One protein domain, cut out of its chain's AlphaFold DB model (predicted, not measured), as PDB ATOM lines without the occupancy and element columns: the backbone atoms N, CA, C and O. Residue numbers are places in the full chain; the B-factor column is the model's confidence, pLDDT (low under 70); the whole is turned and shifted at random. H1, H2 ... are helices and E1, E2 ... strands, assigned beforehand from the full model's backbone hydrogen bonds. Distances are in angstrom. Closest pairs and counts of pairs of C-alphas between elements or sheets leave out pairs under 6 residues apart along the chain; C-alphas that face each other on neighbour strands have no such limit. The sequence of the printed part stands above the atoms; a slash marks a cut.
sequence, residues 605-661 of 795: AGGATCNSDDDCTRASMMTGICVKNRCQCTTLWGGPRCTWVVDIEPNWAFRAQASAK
ATOM      1  N   ALA A 605     216.097 176.390 233.583       87.94
ATOM      2  CA  ALA A 605     216.005 174.936 233.655       87.94
ATOM      3  C   ALA A 605     216.991 174.308 232.659       87.94
ATOM      4  O   ALA A 605     216.790 174.367 231.445       87.94
ATOM      5  N   GLY A 606     218.051 173.696 233.181       92.56
ATOM      6  CA  GLY A 606     219.157 173.158 232.399       92.56
ATOM      7  C   GLY A 606     220.262 174.191 232.212       92.56
ATOM      8  O   GLY A 606     220.450 175.093 233.025       92.56
ATOM      9  N   GLY A 607     220.996 174.067 231.114       94.50
ATOM     10  CA  GLY A 607     222.023 175.012 230.704       94.50
ATOM     11  C   GLY A 607     223.413 174.782 231.294       94.50
ATOM     12  O   GLY A 607     224.313 175.496 230.860       94.50
ATOM     13  N   ALA A 608     223.638 173.816 232.196       96.06
ATOM     14  CA  ALA A 608     224.995 173.371 232.544       96.06
ATOM     15  C   ALA A 608     225.730 172.811 231.317       96.06
ATOM     16  O   ALA A 608     225.091 172.376 230.358       96.06
ATOM     17  N   THR A 609     227.062 172.787 231.353       96.94
ATOM     18  CA  THR A 609     227.875 172.136 230.314       96.94
ATOM     19  C   THR A 609     227.707 170.615 230.358       96.94
ATOM     20  O   THR A 609     227.405 170.055 231.415       96.94
ATOM     21  N   CYS A 610     227.849 169.922 229.228       97.56
ATOM     22  CA  CYS A 610     227.701 168.463 229.157       97.56
ATOM     23  C   CYS A 610     228.478 167.845 227.992       97.56
ATOM     24  O   CYS A 610     228.665 168.481 226.955       97.56
ATOM     25  N   ASN A 611     228.869 166.582 228.159       97.38
ATOM     26  CA  ASN A 611     229.437 165.738 227.107       97.38
ATOM     27  C   ASN A 611     228.462 164.623 226.685       97.38
ATOM     28  O   ASN A 611     228.584 164.060 225.598       97.38
ATOM     29  N   SER A 612     227.486 164.300 227.537       97.06
ATOM     30  CA  SER A 612     226.518 163.219 227.357       97.06
ATOM     31  C   SER A 612     225.206 163.496 228.102       97.06
ATOM     32  O   SER A 612     225.165 164.319 229.016       97.06
ATOM     33  N   ASP A 613     224.135 162.770 227.766       96.81
ATOM     34  CA  ASP A 613     222.866 162.824 228.517       96.81
ATOM     35  C   ASP A 613     223.051 162.465 230.005       96.81
ATOM     36  O   ASP A 613     222.315 162.958 230.859       96.81
ATOM     37  N   ASP A 614     224.072 161.666 230.336       96.06
ATOM     38  CA  ASP A 614     224.385 161.254 231.707       96.06
ATOM     39  C   ASP A 614     224.802 162.431 232.615       96.06
ATOM     40  O   ASP A 614     224.606 162.360 233.830       96.06
ATOM     41  N   ASP A 615     225.295 163.529 232.028       96.44
ATOM     42  CA  ASP A 615     225.642 164.790 232.708       96.44
ATOM     43  C   ASP A 615     224.427 165.700 232.960       96.44
ATOM     44  O   ASP A 615     224.526 166.699 233.681       96.44
ATOM     45  N   CYS A 616     223.294 165.367 232.338       95.00
ATOM     46  CA  CYS A 616     222.045 166.127 232.328       95.00
ATOM     47  C   CYS A 616     220.867 165.318 232.879       95.00
ATOM     48  O   CYS A 616     219.711 165.692 232.676       95.00
ATOM     49  N   THR A 617     221.141 164.179 233.522       92.69
ATOM     50  CA  THR A 617     220.101 163.267 233.986       92.69
ATOM     51  C   THR A 617     220.422 162.625 235.325       92.69
ATOM     52  O   THR A 617     221.578 162.366 235.654       92.69
ATOM     53  N   ARG A 618     219.382 162.300 236.096       87.69
ATOM     54  CA  ARG A 618     219.513 161.539 237.348       87.69
ATOM     55  C   ARG A 618     219.832 160.068 237.073       87.69
ATOM     56  O   ARG A 618     219.313 159.476 236.132       87.69
ATOM     57  N   ALA A 619     220.590 159.433 237.966       77.06
ATOM     58  CA  ALA A 619     220.996 158.027 237.835       77.06
ATOM     59  C   ALA A 619     219.842 157.000 237.685       77.06
ATOM     60  O   ALA A 619     220.080 155.882 237.233       77.06
ATOM     61  N   SER A 620     218.604 157.350 238.064       74.19
ATOM     62  CA  SER A 620     217.444 156.445 238.081       74.19
ATOM     63  C   SER A 620     216.388 156.678 236.990       74.19
ATOM     64  O   SER A 620     215.509 155.831 236.833       74.19
ATOM     65  N   MET A 621     216.425 157.794 236.253       81.69
ATOM     66  CA  MET A 621     215.446 158.116 235.199       81.69
ATOM     67  C   MET A 621     215.963 159.220 234.269       81.69
ATOM     68  O   MET A 621     216.787 160.026 234.692       81.69
ATOM     69  N   MET A 622     215.448 159.288 233.037       87.12
ATOM     70  CA  MET A 622     215.790 160.367 232.103       87.12
ATOM     71  C   MET A 622     215.076 161.673 232.499       87.12
ATOM     72  O   MET A 622     213.847 161.725 232.450       87.12
ATOM     73  N   THR A 623     215.824 162.704 232.902       89.81
ATOM     74  CA  THR A 623     215.292 164.008 233.356       89.81
ATOM     75  C   THR A 623     215.681 165.175 232.444       89.81
ATOM     76  O   THR A 623     214.921 166.142 232.328       89.81
ATOM     77  N   GLY A 624     216.793 165.056 231.722       93.06
ATOM     78  CA  GLY A 624     217.253 165.984 230.691       93.06
ATOM     79  C   GLY A 624     218.168 165.290 229.682       93.06
ATOM     80  O   GLY A 624     218.469 164.108 229.821       93.06
ATOM     81  N   ILE A 625     218.572 166.025 228.648       96.12
ATOM     82  CA  ILE A 625     219.438 165.558 227.552       96.12
ATOM     83  C   ILE A 625     220.534 166.587 227.253       96.12
ATOM     84  O   ILE A 625     220.376 167.771 227.561       96.12
ATOM     85  N   CYS A 626     221.631 166.158 226.634       97.50
ATOM     86  CA  CYS A 626     222.736 167.030 226.245       97.50
ATOM     87  C   CYS A 626     222.581 167.523 224.799       97.50
ATOM     88  O   CYS A 626     222.626 166.748 223.844       97.50
ATOM     89  N   VAL A 627     222.423 168.836 224.616       96.38
ATOM     90  CA  VAL A 627     222.191 169.468 223.309       96.38
ATOM     91  C   VAL A 627     223.229 170.563 223.086       96.38
ATOM     92  O   VAL A 627     223.239 171.573 223.781       96.38
ATOM     93  N   LYS A 628     224.111 170.379 222.090       94.38
ATOM     94  CA  LYS A 628     225.220 171.309 221.777       94.38
ATOM     95  C   LYS A 628     226.086 171.634 223.008       94.38
ATOM     96  O   LYS A 628     226.352 172.800 223.297       94.38
ATOM     97  N   ASN A 629     226.473 170.594 223.747       96.25
ATOM     98  CA  ASN A 629     227.270 170.676 224.977       96.25
ATOM     99  C   ASN A 629     226.614 171.501 226.105       96.25
ATOM    100  O   ASN A 629     227.313 171.991 226.993       96.25
ATOM    101  N   ARG A 630     225.278 171.652 226.091       96.50
ATOM    102  CA  ARG A 630     224.483 172.270 227.162       96.50
ATOM    103  C   ARG A 630     223.278 171.395 227.530       96.50
ATOM    104  O   ARG A 630     222.629 170.833 226.649       96.50
ATOM    105  N   CYS A 631     222.959 171.275 228.815       96.50
ATOM    106  CA  CYS A 631     221.819 170.476 229.269       96.50
ATOM    107  C   CYS A 631     220.472 171.115 228.901       96.50
ATOM    108  O   CYS A 631     220.282 172.318 229.069       96.50
ATOM    109  N   GLN A 632     219.504 170.303 228.477       95.88
ATOM    110  CA  GLN A 632     218.118 170.703 228.240       95.88
ATOM    111  C   GLN A 632     217.178 169.793 229.038       95.88
ATOM    112  O   GLN A 632     217.178 168.576 228.848       95.88
ATOM    113  N   CYS A 633     216.363 170.374 229.921       89.88
ATOM    114  CA  CYS A 633     215.487 169.596 230.797       89.88
ATOM    115  C   CYS A 633     214.159 169.206 230.146       89.88
ATOM    116  O   CYS A 633     213.638 169.886 229.260       89.88
ATOM    117  N   THR A 634     213.587 168.111 230.639       85.12
ATOM    118  CA  THR A 634     212.189 167.743 230.386       85.12
ATOM    119  C   THR A 634     211.247 168.524 231.316       85.12
ATOM    120  O   THR A 634     211.669 169.089 232.321       85.12
ATOM    121  N   THR A 635     209.953 168.574 230.990       69.56
ATOM    122  CA  THR A 635     208.965 169.554 231.504       69.56
ATOM    123  C   THR A 635     208.621 169.501 233.004       69.56
ATOM    124  O   THR A 635     207.750 170.248 233.438       69.56
ATOM    125  N   LEU A 636     209.271 168.642 233.793       74.81
ATOM    126  CA  LEU A 636     209.094 168.510 235.252       74.81
ATOM    127  C   LEU A 636     210.425 168.628 236.025       74.81
ATOM    128  O   LEU A 636     210.489 168.319 237.217       74.81
ATOM    129  N   TRP A 637     211.500 169.034 235.344       80.31
ATOM    130  CA  TRP A 637     212.871 168.999 235.852       80.31
ATOM    131  C   TRP A 637     213.610 170.303 235.569       80.31
ATOM    132  O   TRP A 637     213.330 170.998 234.592       80.31
ATOM    133  N   GLY A 638     214.564 170.635 236.434       83.06
ATOM    134  CA  GLY A 638     215.274 171.906 236.388       83.06
ATOM    135  C   GLY A 638     216.532 171.917 237.247       83.06
ATOM    136  O   GLY A 638     217.086 170.870 237.589       83.06
ATOM    137  N   GLY A 639     217.006 173.128 237.534       84.75
ATOM    138  CA  GLY A 639     218.395 173.349 237.925       84.75
ATOM    139  C   GLY A 639     219.363 173.128 236.755       84.75
ATOM    140  O   GLY A 639     218.950 172.646 235.694       84.75
ATOM    141  N   PRO A 640     220.656 173.442 236.929       91.56
ATOM    142  CA  PRO A 640     221.647 173.413 235.851       91.56
ATOM    143  C   PRO A 640     221.740 172.074 235.102       91.56
ATOM    144  O   PRO A 640     221.849 172.051 233.875       91.56
ATOM    145  N   ARG A 641     221.663 170.959 235.843       92.94
ATOM    146  CA  ARG A 641     221.840 169.581 235.346       92.94
ATOM    147  C   ARG A 641     220.543 168.765 235.286       92.94
ATOM    148  O   ARG A 641     220.595 167.543 235.189       92.94
ATOM    149  N   CYS A 642     219.379 169.417 235.361       90.75
ATOM    150  CA  CYS A 642     218.062 168.757 235.369       90.75
ATOM    151  C   CYS A 642     217.879 167.735 236.511       90.75
ATOM    152  O   CYS A 642     217.117 166.770 236.387       90.75
ATOM    153  N   THR A 643     218.596 167.924 237.620       85.50
ATOM    154  CA  THR A 643     218.582 167.057 238.805       85.50
ATOM    155  C   THR A 643     217.480 167.438 239.796       85.50
ATOM    156  O   THR A 643     217.005 166.574 240.542       85.50
ATOM    157  N   TRP A 644     217.025 168.696 239.778       79.44
ATOM    158  CA  TRP A 644     216.012 169.224 240.693       79.44
ATOM    159  C   TRP A 644     214.606 168.959 240.151       79.44
ATOM    160  O   TRP A 644     214.338 169.154 238.962       79.44
ATOM    161  N   VAL A 645     213.690 168.544 241.029       68.62
ATOM    162  CA  VAL A 645     212.257 168.465 240.702       68.62
ATOM    163  C   VAL A 645     211.724 169.890 240.587       68.62
ATOM    164  O   VAL A 645     211.889 170.679 241.515       68.62
ATOM    165  N   VAL A 646     211.078 170.217 239.471       62.31
ATOM    166  CA  VAL A 646     210.389 171.501 239.306       62.31
ATOM    167  C   VAL A 646     208.938 171.324 239.730       62.31
ATOM    168  O   VAL A 646     208.181 170.601 239.080       62.31
ATOM    169  N   ASP A 647     208.548 172.000 240.812       49.88
ATOM    170  CA  ASP A 647     207.135 172.256 241.082       49.88
ATOM    171  C   ASP A 647     206.521 172.979 239.880       49.88
ATOM    172  O   ASP A 647     207.124 173.885 239.304       49.88
ATOM    173  N   ILE A 648     205.309 172.569 239.498       42.97
ATOM    174  CA  ILE A 648     204.673 172.920 238.212       42.97
ATOM    175  C   ILE A 648     204.255 174.414 238.155       42.97
ATOM    176  O   ILE A 648     203.778 174.904 237.136       42.97
ATOM    177  N   GLU A 649     204.503 175.161 239.231       40.09
ATOM    178  CA  GLU A 649     204.496 176.622 239.291       40.09
ATOM    179  C   GLU A 649     205.602 177.209 238.388       40.09
ATOM    180  O   GLU A 649     206.787 177.081 238.708       40.09
ATOM    181  N   PRO A 650     205.283 177.894 237.270       37.53
ATOM    182  CA  PRO A 650     206.300 178.434 236.363       37.53
ATOM    183  C   PRO A 650     207.052 179.643 236.949       37.53
ATOM    184  O   PRO A 650     208.107 180.016 236.435       37.53
ATOM    185  N   ASN A 651     206.528 180.244 238.020       47.25
ATOM    186  CA  ASN A 651     207.039 181.460 238.639       47.25
ATOM    187  C   ASN A 651     208.028 181.150 239.778       47.25
ATOM    188  O   ASN A 651     207.672 180.494 240.759       47.25
ATOM    189  N   TRP A 652     209.245 181.693 239.674       47.69
ATOM    190  CA  TRP A 652     210.298 181.626 240.699       47.69
ATOM    191  C   TRP A 652     209.783 182.050 242.096       47.69
ATOM    192  O   TRP A 652     210.107 181.413 243.099       47.69
ATOM    193  N   ALA A 653     208.886 183.050 242.147       43.91
ATOM    194  CA  ALA A 653     208.295 183.574 243.378       43.91
ATOM    195  C   ALA A 653     207.502 182.510 244.160       43.91
ATOM    196  O   ALA A 653     207.551 182.463 245.385       43.91
ATOM    197  N   PHE A 654     206.802 181.624 243.444       42.12
ATOM    198  CA  PHE A 654     206.029 180.533 244.038       42.12
ATOM    199  C   PHE A 654     206.919 179.316 244.327       42.12
ATOM    200  O   PHE A 654     206.757 178.681 245.368       42.12
ATOM    201  N   ARG A 655     207.925 179.035 243.478       48.06
ATOM    202  CA  ARG A 655     208.900 177.950 243.709       48.06
ATOM    203  C   ARG A 655     209.655 178.083 245.030       48.06
ATOM    204  O   ARG A 655     209.870 177.073 245.690       48.06
ATOM    205  N   ALA A 656     210.042 179.289 245.439       45.34
ATOM    206  CA  ALA A 656     210.737 179.479 246.716       45.34
ATOM    207  C   ALA A 656     209.792 179.734 247.915       45.34
ATOM    208  O   ALA A 656     210.239 179.649 249.055       45.34
ATOM    209  N   GLN A 657     208.483 179.937 247.691       40.78
ATOM    210  CA  GLN A 657     207.457 179.813 248.743       40.78
ATOM    211  C   GLN A 657     207.046 178.343 248.995       40.78
ATOM    212  O   GLN A 657     206.435 178.037 250.024       40.78
ATOM    213  N   ALA A 658     207.383 177.415 248.089       41.09
ATOM    214  CA  ALA A 658     207.042 176.001 248.206       41.09
ATOM    215  C   ALA A 658     207.794 175.324 249.368       41.09
ATOM    216  O   ALA A 658     208.979 175.004 249.293       41.09
ATOM    217  N   SER A 659     207.069 175.035 250.451       36.31
ATOM    218  CA  SER A 659     207.608 174.457 251.695       36.31
ATOM    219  C   SER A 659     208.008 172.974 251.586       36.31
ATOM    220  O   SER A 659     208.305 172.339 252.597       36.31
ATOM    221  N   ALA A 660     207.951 172.391 250.386       40.25
ATOM    222  CA  ALA A 660     208.083 170.959 250.146       40.25
ATOM    223  C   ALA A 660     208.806 170.681 248.818       40.25
ATOM    224  O   ALA A 660     208.200 170.219 247.856       40.25
ATOM    225  N   LYS A 661     210.126 170.914 248.785       44.56
ATOM    226  CA  LYS A 661     211.018 170.575 247.659       44.56
ATOM    227  C   LYS A 661     211.164 169.041 247.532       44.56
ATOM    228  O   LYS A 661     212.200 168.476 247.868       44.56
TER     229      LYS A 661
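This is residues 605 to 661 of the 795 residues of an uncharacterized protein of Saprolegnia diclina (strain VS20) (UniProt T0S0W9). With little regular structure, this is a small sheet with the short helix H1 on one face, while the last part of the chain printed leads away to a lone helical turn, H2. The 57 printed residues include E1, H1, E2, E3 and H2 in that order, 20 residues in a mixed class; the sheet, E1 - E3 - E2, is antiparallel. The whole is compact, radius of gyration of the C-alphas 11.5 A, yet elongated, spanning 34 by 21 by 14 A.

Inner strand E3 (residues 630 to 633) is antiparallel to E1 (606 to 609), N 607 to O 631 being 2.8 A, and forms a hairpin with E2 (624 to 627), N 632 to O 625 being 2.8 A. H1 (613 to 616) is on the sheet, height 6.8 A; its closest C-alphas to E2 are Asp 613 and Ile 625, 4.5 A. E1, H1, E2 make a split strand-helix-strand unit, two same-way strands with E3 between, its crossover right-handed. H2 (652 to 655) is not on the sheet. Both helices are too short for an O i to N i+4 pair; each has its one O i to N i+3 pair within range.

E1 begins at C-alpha 606 (219.157, 173.158, 232.399); E3, 10.1 A long, ends at C-alpha 633 (215.487, 169.596, 230.797); H2 ends at C-alpha 655 (208.900, 177.950, 243.709).

The printed part has no cut. The link E3 to H2 is long, 18 residues; in it residues 637 to 638 pair antiparallel with 644 to 645. Residues 635 and 645 to 661 are under pLDDT 70.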